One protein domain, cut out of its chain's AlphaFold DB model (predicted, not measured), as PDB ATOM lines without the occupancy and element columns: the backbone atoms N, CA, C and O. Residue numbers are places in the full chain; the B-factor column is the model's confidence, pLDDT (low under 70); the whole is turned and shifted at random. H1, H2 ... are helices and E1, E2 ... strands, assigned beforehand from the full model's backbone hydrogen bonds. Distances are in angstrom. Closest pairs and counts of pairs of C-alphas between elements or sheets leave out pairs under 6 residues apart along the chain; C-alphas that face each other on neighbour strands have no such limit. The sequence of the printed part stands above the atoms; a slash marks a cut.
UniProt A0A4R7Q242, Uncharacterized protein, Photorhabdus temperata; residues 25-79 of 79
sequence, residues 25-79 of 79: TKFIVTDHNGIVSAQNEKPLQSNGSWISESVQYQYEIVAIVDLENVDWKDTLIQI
ATOM      1  N   THR A  25     121.901 210.537 208.998       96.75
ATOM      2  CA  THR A  25     121.693 209.633 207.869       96.75
ATOM      3  C   THR A  25     123.000 209.362 207.133       96.75
ATOM      4  O   THR A  25     123.722 210.286 206.769       96.75
ATOM      5  N   LYS A  26     123.278 208.079 206.894       96.75
ATOM      6  CA  LYS A  26     124.408 207.600 206.086       96.75
ATOM      7  C   LYS A  26     123.956 206.852 204.837       96.75
ATOM      8  O   LYS A  26     124.702 206.791 203.867       96.75
ATOM      9  N   PHE A  27     122.750 206.289 204.857       97.25
ATOM     10  CA  PHE A  27     122.176 205.549 203.741       97.25
ATOM     11  C   PHE A  27     120.736 205.983 203.494       97.25
ATOM     12  O   PHE A  27     120.011 206.298 204.440       97.25
ATOM     13  N   ILE A  28     120.321 205.976 202.231       97.19
ATOM     14  CA  ILE A  28     118.911 206.071 201.843       97.19
ATOM     15  C   ILE A  28     118.577 204.842 201.025       97.19
ATOM     16  O   ILE A  28     119.345 204.453 200.143       97.19
ATOM     17  N   VAL A  29     117.435 204.242 201.326       96.12
ATOM     18  CA  VAL A  29     116.947 203.054 200.639       96.12
ATOM     19  C   VAL A  29     115.451 203.148 200.403       96.12
ATOM     20  O   VAL A  29     114.738 203.779 201.186       96.12
ATOM     21  N   THR A  30     114.977 202.475 199.361       97.38
ATOM     22  CA  THR A  30     113.550 202.281 199.090       97.38
ATOM     23  C   THR A  30     113.208 200.803 199.228       97.38
ATOM     24  O   THR A  30     113.977 199.956 198.773       97.38
ATOM     25  N   ASP A  31     112.098 200.471 199.883       96.12
ATOM     26  CA  ASP A  31     111.583 199.097 199.928       96.12
ATOM     27  C   ASP A  31     110.710 198.763 198.703       96.12
ATOM     28  O   ASP A  31     110.447 199.614 197.856       96.12
ATOM     29  N   HIS A  32     110.242 197.517 198.589       95.75
ATOM     30  CA  HIS A  32     109.425 197.083 197.446       95.75
ATOM     31  C   HIS A  32     108.073 197.805 197.298       95.75
ATOM     32  O   HIS A  32     107.446 197.686 196.248       95.75
ATOM     33  N   ASN A  33     107.619 198.531 198.322       95.88
ATOM     34  CA  ASN A  33     106.379 199.308 198.302       95.88
ATOM     35  C   ASN A  33     106.623 200.788 197.979       95.88
ATOM     36  O   ASN A  33     105.691 201.588 198.051       95.88
ATOM     37  N   GLY A  34     107.862 201.172 197.661       96.62
ATOM     38  CA  GLY A  34     108.207 202.563 197.395       96.62
ATOM     39  C   GLY A  34     108.419 203.400 198.658       96.62
ATOM     40  O   GLY A  34     108.497 204.625 198.565       96.62
ATOM     41  N   ILE A  35     108.519 202.792 199.847       97.19
ATOM     42  CA  ILE A  35     108.771 203.537 201.086       97.19
ATOM     43  C   ILE A  35     110.258 203.863 201.174       97.19
ATOM     44  O   ILE A  35     111.104 202.969 201.242       97.19
ATOM     45  N   VAL A  36     110.574 205.156 201.212       97.31
ATOM     46  CA  VAL A  36     111.944 205.653 201.313       97.31
ATOM     47  C   VAL A  36     112.302 205.861 202.778       97.31
ATOM     48  O   VAL A  36     111.631 206.611 203.494       97.31
ATOM     49  N   SER A  37     113.399 205.246 203.216       96.94
ATOM     50  CA  SER A  37     113.920 205.385 204.575       96.94
ATOM     51  C   SER A  37     115.368 205.864 204.598       96.94
ATOM     52  O   SER A  37     116.204 205.457 203.792       96.94
ATOM     53  N   ALA A  38     115.649 206.745 205.552       97.38
ATOM     54  CA  ALA A  38     116.978 207.203 205.917       97.38
ATOM     55  C   ALA A  38     117.529 206.311 207.032       97.38
ATOM     56  O   ALA A  38     116.816 206.062 207.998       97.38
ATOM     57  N   GLN A  39     118.780 205.860 206.932       96.75
ATOM     58  CA  GLN A  39     119.383 204.900 207.864       96.75
ATOM     59  C   GLN A  39     120.791 205.323 208.305       96.75
ATOM     60  O   GLN A  39     121.544 205.923 207.532       96.75
ATOM     61  N   ASN A  40     121.153 205.044 209.560       96.50
ATOM     62  CA  ASN A  40     122.454 205.411 210.147       96.50
ATOM     63  C   ASN A  40     123.565 204.363 209.927       96.50
ATOM     64  O   ASN A  40     124.737 204.619 210.235       96.50
ATOM     65  N   GLU A  41     123.208 203.197 209.399       95.12
ATOM     66  CA  GLU A  41     124.076 202.050 209.145       95.12
ATOM     67  C   GLU A  41     123.655 201.357 207.849       95.12
ATOM     68  O   GLU A  41     122.548 201.574 207.359       95.12
ATOM     69  N   LYS A  42     124.554 200.550 207.275       94.62
ATOM     70  CA  LYS A  42     124.284 199.857 206.016       94.62
ATOM     71  C   LYS A  42     123.260 198.743 206.266       94.62
ATOM     72  O   LYS A  42     123.588 197.822 207.016       94.62
ATOM     73  N   PRO A  43     122.080 198.772 205.630       93.62
ATOM     74  CA  PRO A  43     121.120 197.698 205.796       93.62
ATOM     75  C   PRO A  43     121.502 196.435 205.031       93.62
ATOM     76  O   PRO A  43     122.269 196.448 204.063       93.62
ATOM     77  N   LEU A  44     120.859 195.350 205.439       93.75
ATOM     78  CA  LEU A  44     120.798 194.071 204.757       93.75
ATOM     79  C   LEU A  44     119.438 193.921 204.071       93.75
ATOM     80  O   LEU A  44     118.409 194.365 204.582       93.75
ATOM     81  N   GLN A  45     119.433 193.275 202.910       92.50
ATOM     82  CA  GLN A  45     118.199 192.959 202.194       92.50
ATOM     83  C   GLN A  45     117.483 191.797 202.883       92.50
ATOM     84  O   GLN A  45     118.102 190.774 203.176       92.50
ATOM     85  N   SER A  46     116.175 191.926 203.100       91.44
ATOM     86  CA  SER A  46     115.344 190.841 203.624       91.44
ATOM     87  C   SER A  46     113.889 191.009 203.203       91.44
ATOM     88  O   SER A  46     113.284 192.039 203.481       91.44
ATOM     89  N   ASN A  47     113.323 189.997 202.534       88.06
ATOM     90  CA  ASN A  47     111.892 189.885 202.213       88.06
ATOM     91  C   ASN A  47     111.224 191.174 201.685       88.06
ATOM     92  O   ASN A  47     110.151 191.553 202.143       88.06
ATOM     93  N   GLY A  48     111.851 191.854 200.720       87.56
ATOM     94  CA  GLY A  48     111.295 193.082 200.133       87.56
ATOM     95  C   GLY A  48     111.577 194.359 200.932       87.56
ATOM     96  O   GLY A  48     111.113 195.429 200.550       87.56
ATOM     97  N   SER A  49     112.328 194.270 202.022       91.31
ATOM     98  CA  SER A  49     112.671 195.389 202.892       91.31
ATOM     99  C   SER A  49     114.168 195.423 203.201       91.31
ATOM    100  O   SER A  49     114.954 194.564 202.784       91.31
ATOM    101  N   TRP A  50     114.546 196.451 203.953       91.88
ATOM    102  CA  TRP A  50     115.893 196.693 204.443       91.88
ATOM    103  C   TRP A  50     115.897 196.585 205.964       91.88
ATOM    104  O   TRP A  50     115.133 197.275 206.637       91.88
ATOM    105  N   ILE A  51     116.737 195.704 206.500       91.25
ATOM    106  CA  ILE A  51     116.847 195.433 207.936       91.25
ATOM    107  C   ILE A  51     118.271 195.695 208.426       91.25
ATOM    108  O   ILE A  51     119.212 195.724 207.639       91.25
ATOM    109  N   SER A  52     118.441 195.834 209.735       91.00
ATOM    110  CA  SER A  52     119.752 195.807 210.382       91.00
ATOM    111  C   SER A  52     119.702 194.884 211.590       91.00
ATOM    112  O   SER A  52     118.681 194.795 212.269       91.00
ATOM    113  N   GLU A  53     120.811 194.199 211.854       88.56
ATOM    114  CA  GLU A  53     121.000 193.377 213.055       88.56
ATOM    115  C   GLU A  53     121.539 194.202 214.238       88.56
ATOM    116  O   GLU A  53     121.639 193.706 215.361       88.56
ATOM    117  N   SER A  54     121.894 195.469 214.005       90.69
ATOM    118  CA  SER A  54     122.455 196.357 215.023       90.69
ATOM    119  C   SER A  54     121.390 196.877 215.981       90.69
ATOM    120  O   SER A  54     120.351 197.397 215.579       90.69
ATOM    121  N   VAL A  55     121.699 196.839 217.277       87.19
ATOM    122  CA  VAL A  55     120.858 197.431 218.331       87.19
ATOM    123  C   VAL A  55     120.886 198.967 218.282       87.19
ATOM    124  O   VAL A  55     119.983 199.621 218.793       87.19
ATOM    125  N   GLN A  56     121.915 199.555 217.663       91.25
ATOM    126  CA  GLN A  56     122.054 201.006 217.479       91.25
ATOM    127  C   GLN A  56     121.456 201.486 216.154       91.25
ATOM    128  O   GLN A  56     121.595 202.659 215.793       91.25
ATOM    129  N   TYR A  57     120.797 200.588 215.421       92.69
ATOM    130  CA  TYR A  57     120.155 200.914 214.167       92.69
ATOM    131  C   TYR A  57     119.070 201.970 214.366       92.69
ATOM    132  O   TYR A  57     118.165 201.836 215.192       92.69
ATOM    133  N   GLN A  58     119.166 203.021 213.566       94.81
ATOM    134  CA  GLN A  58     118.204 204.099 213.509       94.81
ATOM    135  C   GLN A  58     117.748 204.257 212.066       94.81
ATOM    136  O   GLN A  58     118.575 204.371 211.156       94.81
ATOM    137  N   TYR A  59     116.431 204.308 211.880       95.50
ATOM    138  CA  TYR A  59     115.828 204.646 210.604       95.50
ATOM    139  C   TYR A  59     114.653 205.607 210.771       95.50
ATOM    140  O   TYR A  59     114.059 205.691 211.843       95.50
ATOM    141  N   GLU A  60     114.345 206.335 209.702       96.19
ATOM    142  CA  GLU A  60     113.202 207.244 209.620       96.19
ATOM    143  C   GLU A  60     112.601 207.170 208.215       96.19
ATOM    144  O   GLU A  60     113.349 207.124 207.232       96.19
ATOM    145  N   ILE A  61     111.271 207.165 208.105       96.88
ATOM    146  CA  ILE A  61     110.592 207.255 206.804       96.88
ATOM    147  C   ILE A  61     110.642 208.712 206.351       96.88
ATOM    148  O   ILE A  61     110.196 209.608 207.064       96.88
ATOM    149  N   VAL A  62     111.182 208.956 205.159       96.81
ATOM    150  CA  VAL A  62     111.438 210.320 204.666       96.81
ATOM    151  C   VAL A  62     110.673 210.668 203.394       96.81
ATOM    152  O   VAL A  62     110.517 211.851 203.100       96.81
ATOM    153  N   ALA A  63     110.190 209.673 202.643       97.12
ATOM    154  CA  ALA A  63     109.388 209.879 201.438       97.12
ATOM    155  C   ALA A  63     108.662 208.593 201.004       97.12
ATOM    156  O   ALA A  63     108.894 207.509 201.539       97.12
ATOM    157  N   ILE A  64     107.801 208.737 199.997       96.75
ATOM    158  CA  ILE A  64     107.226 207.642 199.210       96.75
ATOM    159  C   ILE A  64     107.532 207.946 197.743       96.75
ATOM    160  O   ILE A  64     107.435 209.104 197.327       96.75
ATOM    161  N   VAL A  65     107.907 206.929 196.978       95.44
ATOM    162  CA  VAL A  65     108.178 207.025 195.543       95.44
ATOM    163  C   VAL A  65     107.370 205.977 194.783       95.44
ATOM    164  O   VAL A  65     107.181 204.864 195.266       95.44
ATOM    165  N   ASP A  66     106.899 206.333 193.590       95.56
ATOM    166  CA  ASP A  66     106.436 205.347 192.618       95.56
ATOM    167  C   ASP A  66     107.666 204.749 191.928       95.56
ATOM    168  O   ASP A  66     108.421 205.462 191.265       95.56
ATOM    169  N   LEU A  67     107.913 203.458 192.153       93.12
ATOM    170  CA  LEU A  67     109.085 202.772 191.611       93.12
ATOM    171  C   LEU A  67     108.996 202.575 190.095       93.12
ATOM    172  O   LEU A  67     110.033 202.373 189.465       93.12
ATOM    173  N   GLU A  68     107.798 202.628 189.509       92.50
ATOM    174  CA  GLU A  68     107.550 202.287 188.108       92.50
ATOM    175  C   GLU A  68     108.230 200.954 187.715       92.50
ATOM    176  O   GLU A  68     107.757 199.878 188.075       92.50
ATOM    177  N   ASN A  69     109.359 201.017 186.996       90.69
ATOM    178  CA  ASN A  69     110.135 199.859 186.535       90.69
ATOM    179  C   ASN A  69     111.507 199.716 187.227       90.69
ATOM    180  O   ASN A  69     112.334 198.913 186.792       90.69
ATOM    181  N   VAL A  70     111.787 200.516 188.257       93.25
ATOM    182  CA  VAL A  70     113.053 200.494 189.000       93.25
ATOM    183  C   VAL A  70     113.028 199.365 190.032       93.25
ATOM    184  O   VAL A  70     112.105 199.281 190.841       93.25
ATOM    185  N   ASP A  71     114.060 198.512 190.048       93.94
ATOM    186  CA  ASP A  71     114.236 197.541 191.134       93.94
ATOM    187  C   ASP A  71     114.635 198.294 192.414       93.94
ATOM    188  O   ASP A  71     115.652 198.988 192.465       93.94
ATOM    189  N   TRP A  72     113.834 198.142 193.470       93.44
ATOM    190  CA  TRP A  72     114.058 198.769 194.773       93.44
ATOM    191  C   TRP A  72     115.449 198.455 195.355       93.44
ATOM    192  O   TRP A  72     116.001 199.260 196.109       93.44
ATOM    193  N   LYS A  73     116.066 197.330 194.978       93.25
ATOM    194  CA  LYS A  73     117.418 196.947 195.423       93.25
ATOM    195  C   LYS A  73     118.510 197.875 194.903       93.25
ATOM    196  O   LYS A  73     119.500 198.087 195.605       93.25
ATOM    197  N   ASP A  74     118.307 198.453 193.724       92.88
ATOM    198  CA  ASP A  74     119.262 199.360 193.077       92.88
ATOM    199  C   ASP A  74     119.168 200.788 193.637       92.88
ATOM    200  O   ASP A  74     119.964 201.661 193.297       92.88
ATOM    201  N   THR A  75     118.203 201.037 194.526       93.06
ATOM    202  CA  THR A  75     117.929 202.363 195.092       93.06
ATOM    203  C   THR A  75     118.765 202.680 196.333       93.06
ATOM    204  O   THR A  75     118.693 203.804 196.839       93.06
ATOM    205  N   LEU A  76     119.541 201.714 196.843       94.81
ATOM    206  CA  LEU A  76     120.425 201.938 197.982       94.81
ATOM    207  C   LEU A  76     121.537 202.904 197.591       94.81
ATOM    208  O   LEU A  76     122.365 202.614 196.730       94.81
ATOM    209  N   ILE A  77     121.592 204.026 198.298       95.12
ATOM    210  CA  ILE A  77     122.666 205.005 198.171       95.12
ATOM    211  C   ILE A  77     123.343 205.229 199.516       95.12
ATOM    212  O   ILE A  77     122.710 205.173 200.571       95.12
ATOM    213  N   GLN A  78     124.640 205.511 199.459       96.06
ATOM    214  CA  GLN A  78     125.406 206.033 200.580       96.06
ATOM    215  C   GLN A  78     125.556 207.547 200.397       96.06
ATOM    216  O   GLN A  78     125.874 207.992 199.292       96.06
ATOM    217  N   ILE A  79     125.287 208.310 201.459       90.31
ATOM    218  CA  ILE A  79     125.403 209.778 201.496       90.31
ATOM    219  C   ILE A  79     126.822 210.188 201.891       90.31
ATOM    220  O   ILE A  79     127.405 209.510 202.771       90.31
TER     221      ILE A  79
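This is residues 25 to 79 of the 79 residues of an uncharacterized protein of Photorhabdus temperata (UniProt A0A4R7Q242). A small antiparallel sheet of three strands, E1, E2 and E5, makes a wall; the short hairpin of E3 and E4 lies over one of its faces near E1, and a single turn of helix, H1, lies by its E1 edge. Loops at residues 52 to 58 and 65 to 71 reach to the two ends of the longest axis, and residues 77 to 78 add a short antiparallel pairing beside E1. The printed part has 55 residues, with named elements in the order E1, E2, E3, E4, E5, H1; the sheet's order is E1, E2, E5, and E3 and E4 form a second antiparallel sheet. The class is mostly strand, with under half of the residues in named elements. The whole is compact, with a radius of gyration of the C-alphas of 10.5 A, yet elongated, spanning 33 by 20 by 16 A.

Start at E1, residues 27 to 30, an edge strand that forms a hairpin with E2, residues 35 to 39; they are antiparallel at 165 degrees, and N 29 and O 37 are 3.0 A apart, within hydrogen-bond range. On the other side of E2 look for E5, residues 59 to 64, antiparallel to E2 at 148 degrees, with N 38 and O 60 within hydrogen-bond range at 2.9 A. E3, residues 44 to 46, and E4, residues 49 to 51, form a hairpin at 133 degrees, with N 44 and O 51 within hydrogen-bond range at 2.8 A. The closest C-alphas of E1 and E4 are those of Val 29 and Trp 50, 7.5 A apart, while E3 is apart from E1 and from E5. H1, residues 72 to 75, is on the three-stranded sheet but only grazes it; its closest C-alphas with E1 are those of Trp 72 and Thr 30, 5.6 A apart. H1 is too short for an O i to N i+4 pair, but its one O i to N i+3 pair is within range.

Find C-alpha 27 at (122.176, 205.549, 203.741), where E1 begins its 10.3 A run. E2 then covers 12.7 A, E3 6.4 A and E4 6.5 A. E5, the longest strand by residues, runs 14.6 A from C-alpha 59 at (115.828, 204.646, 210.604). H1 spans 5.3 A and ends at C-alpha 75, (117.929, 202.363, 195.092).

Look for the two C-alphas farthest apart at Val 55 and Asn 69, 33.6 A from each other, whereas those of Thr 25 and Ile 79, the chain's last residue, are 7.4 A apart. The printed part has no cut. The links E1 to E2, E2 to E3 and E3 to E4 are tight, E4 to E5 and E5 to H1 are short, and no link is long. The mean pLDDT of the printed part is 94.1, and no printed residue is under 70.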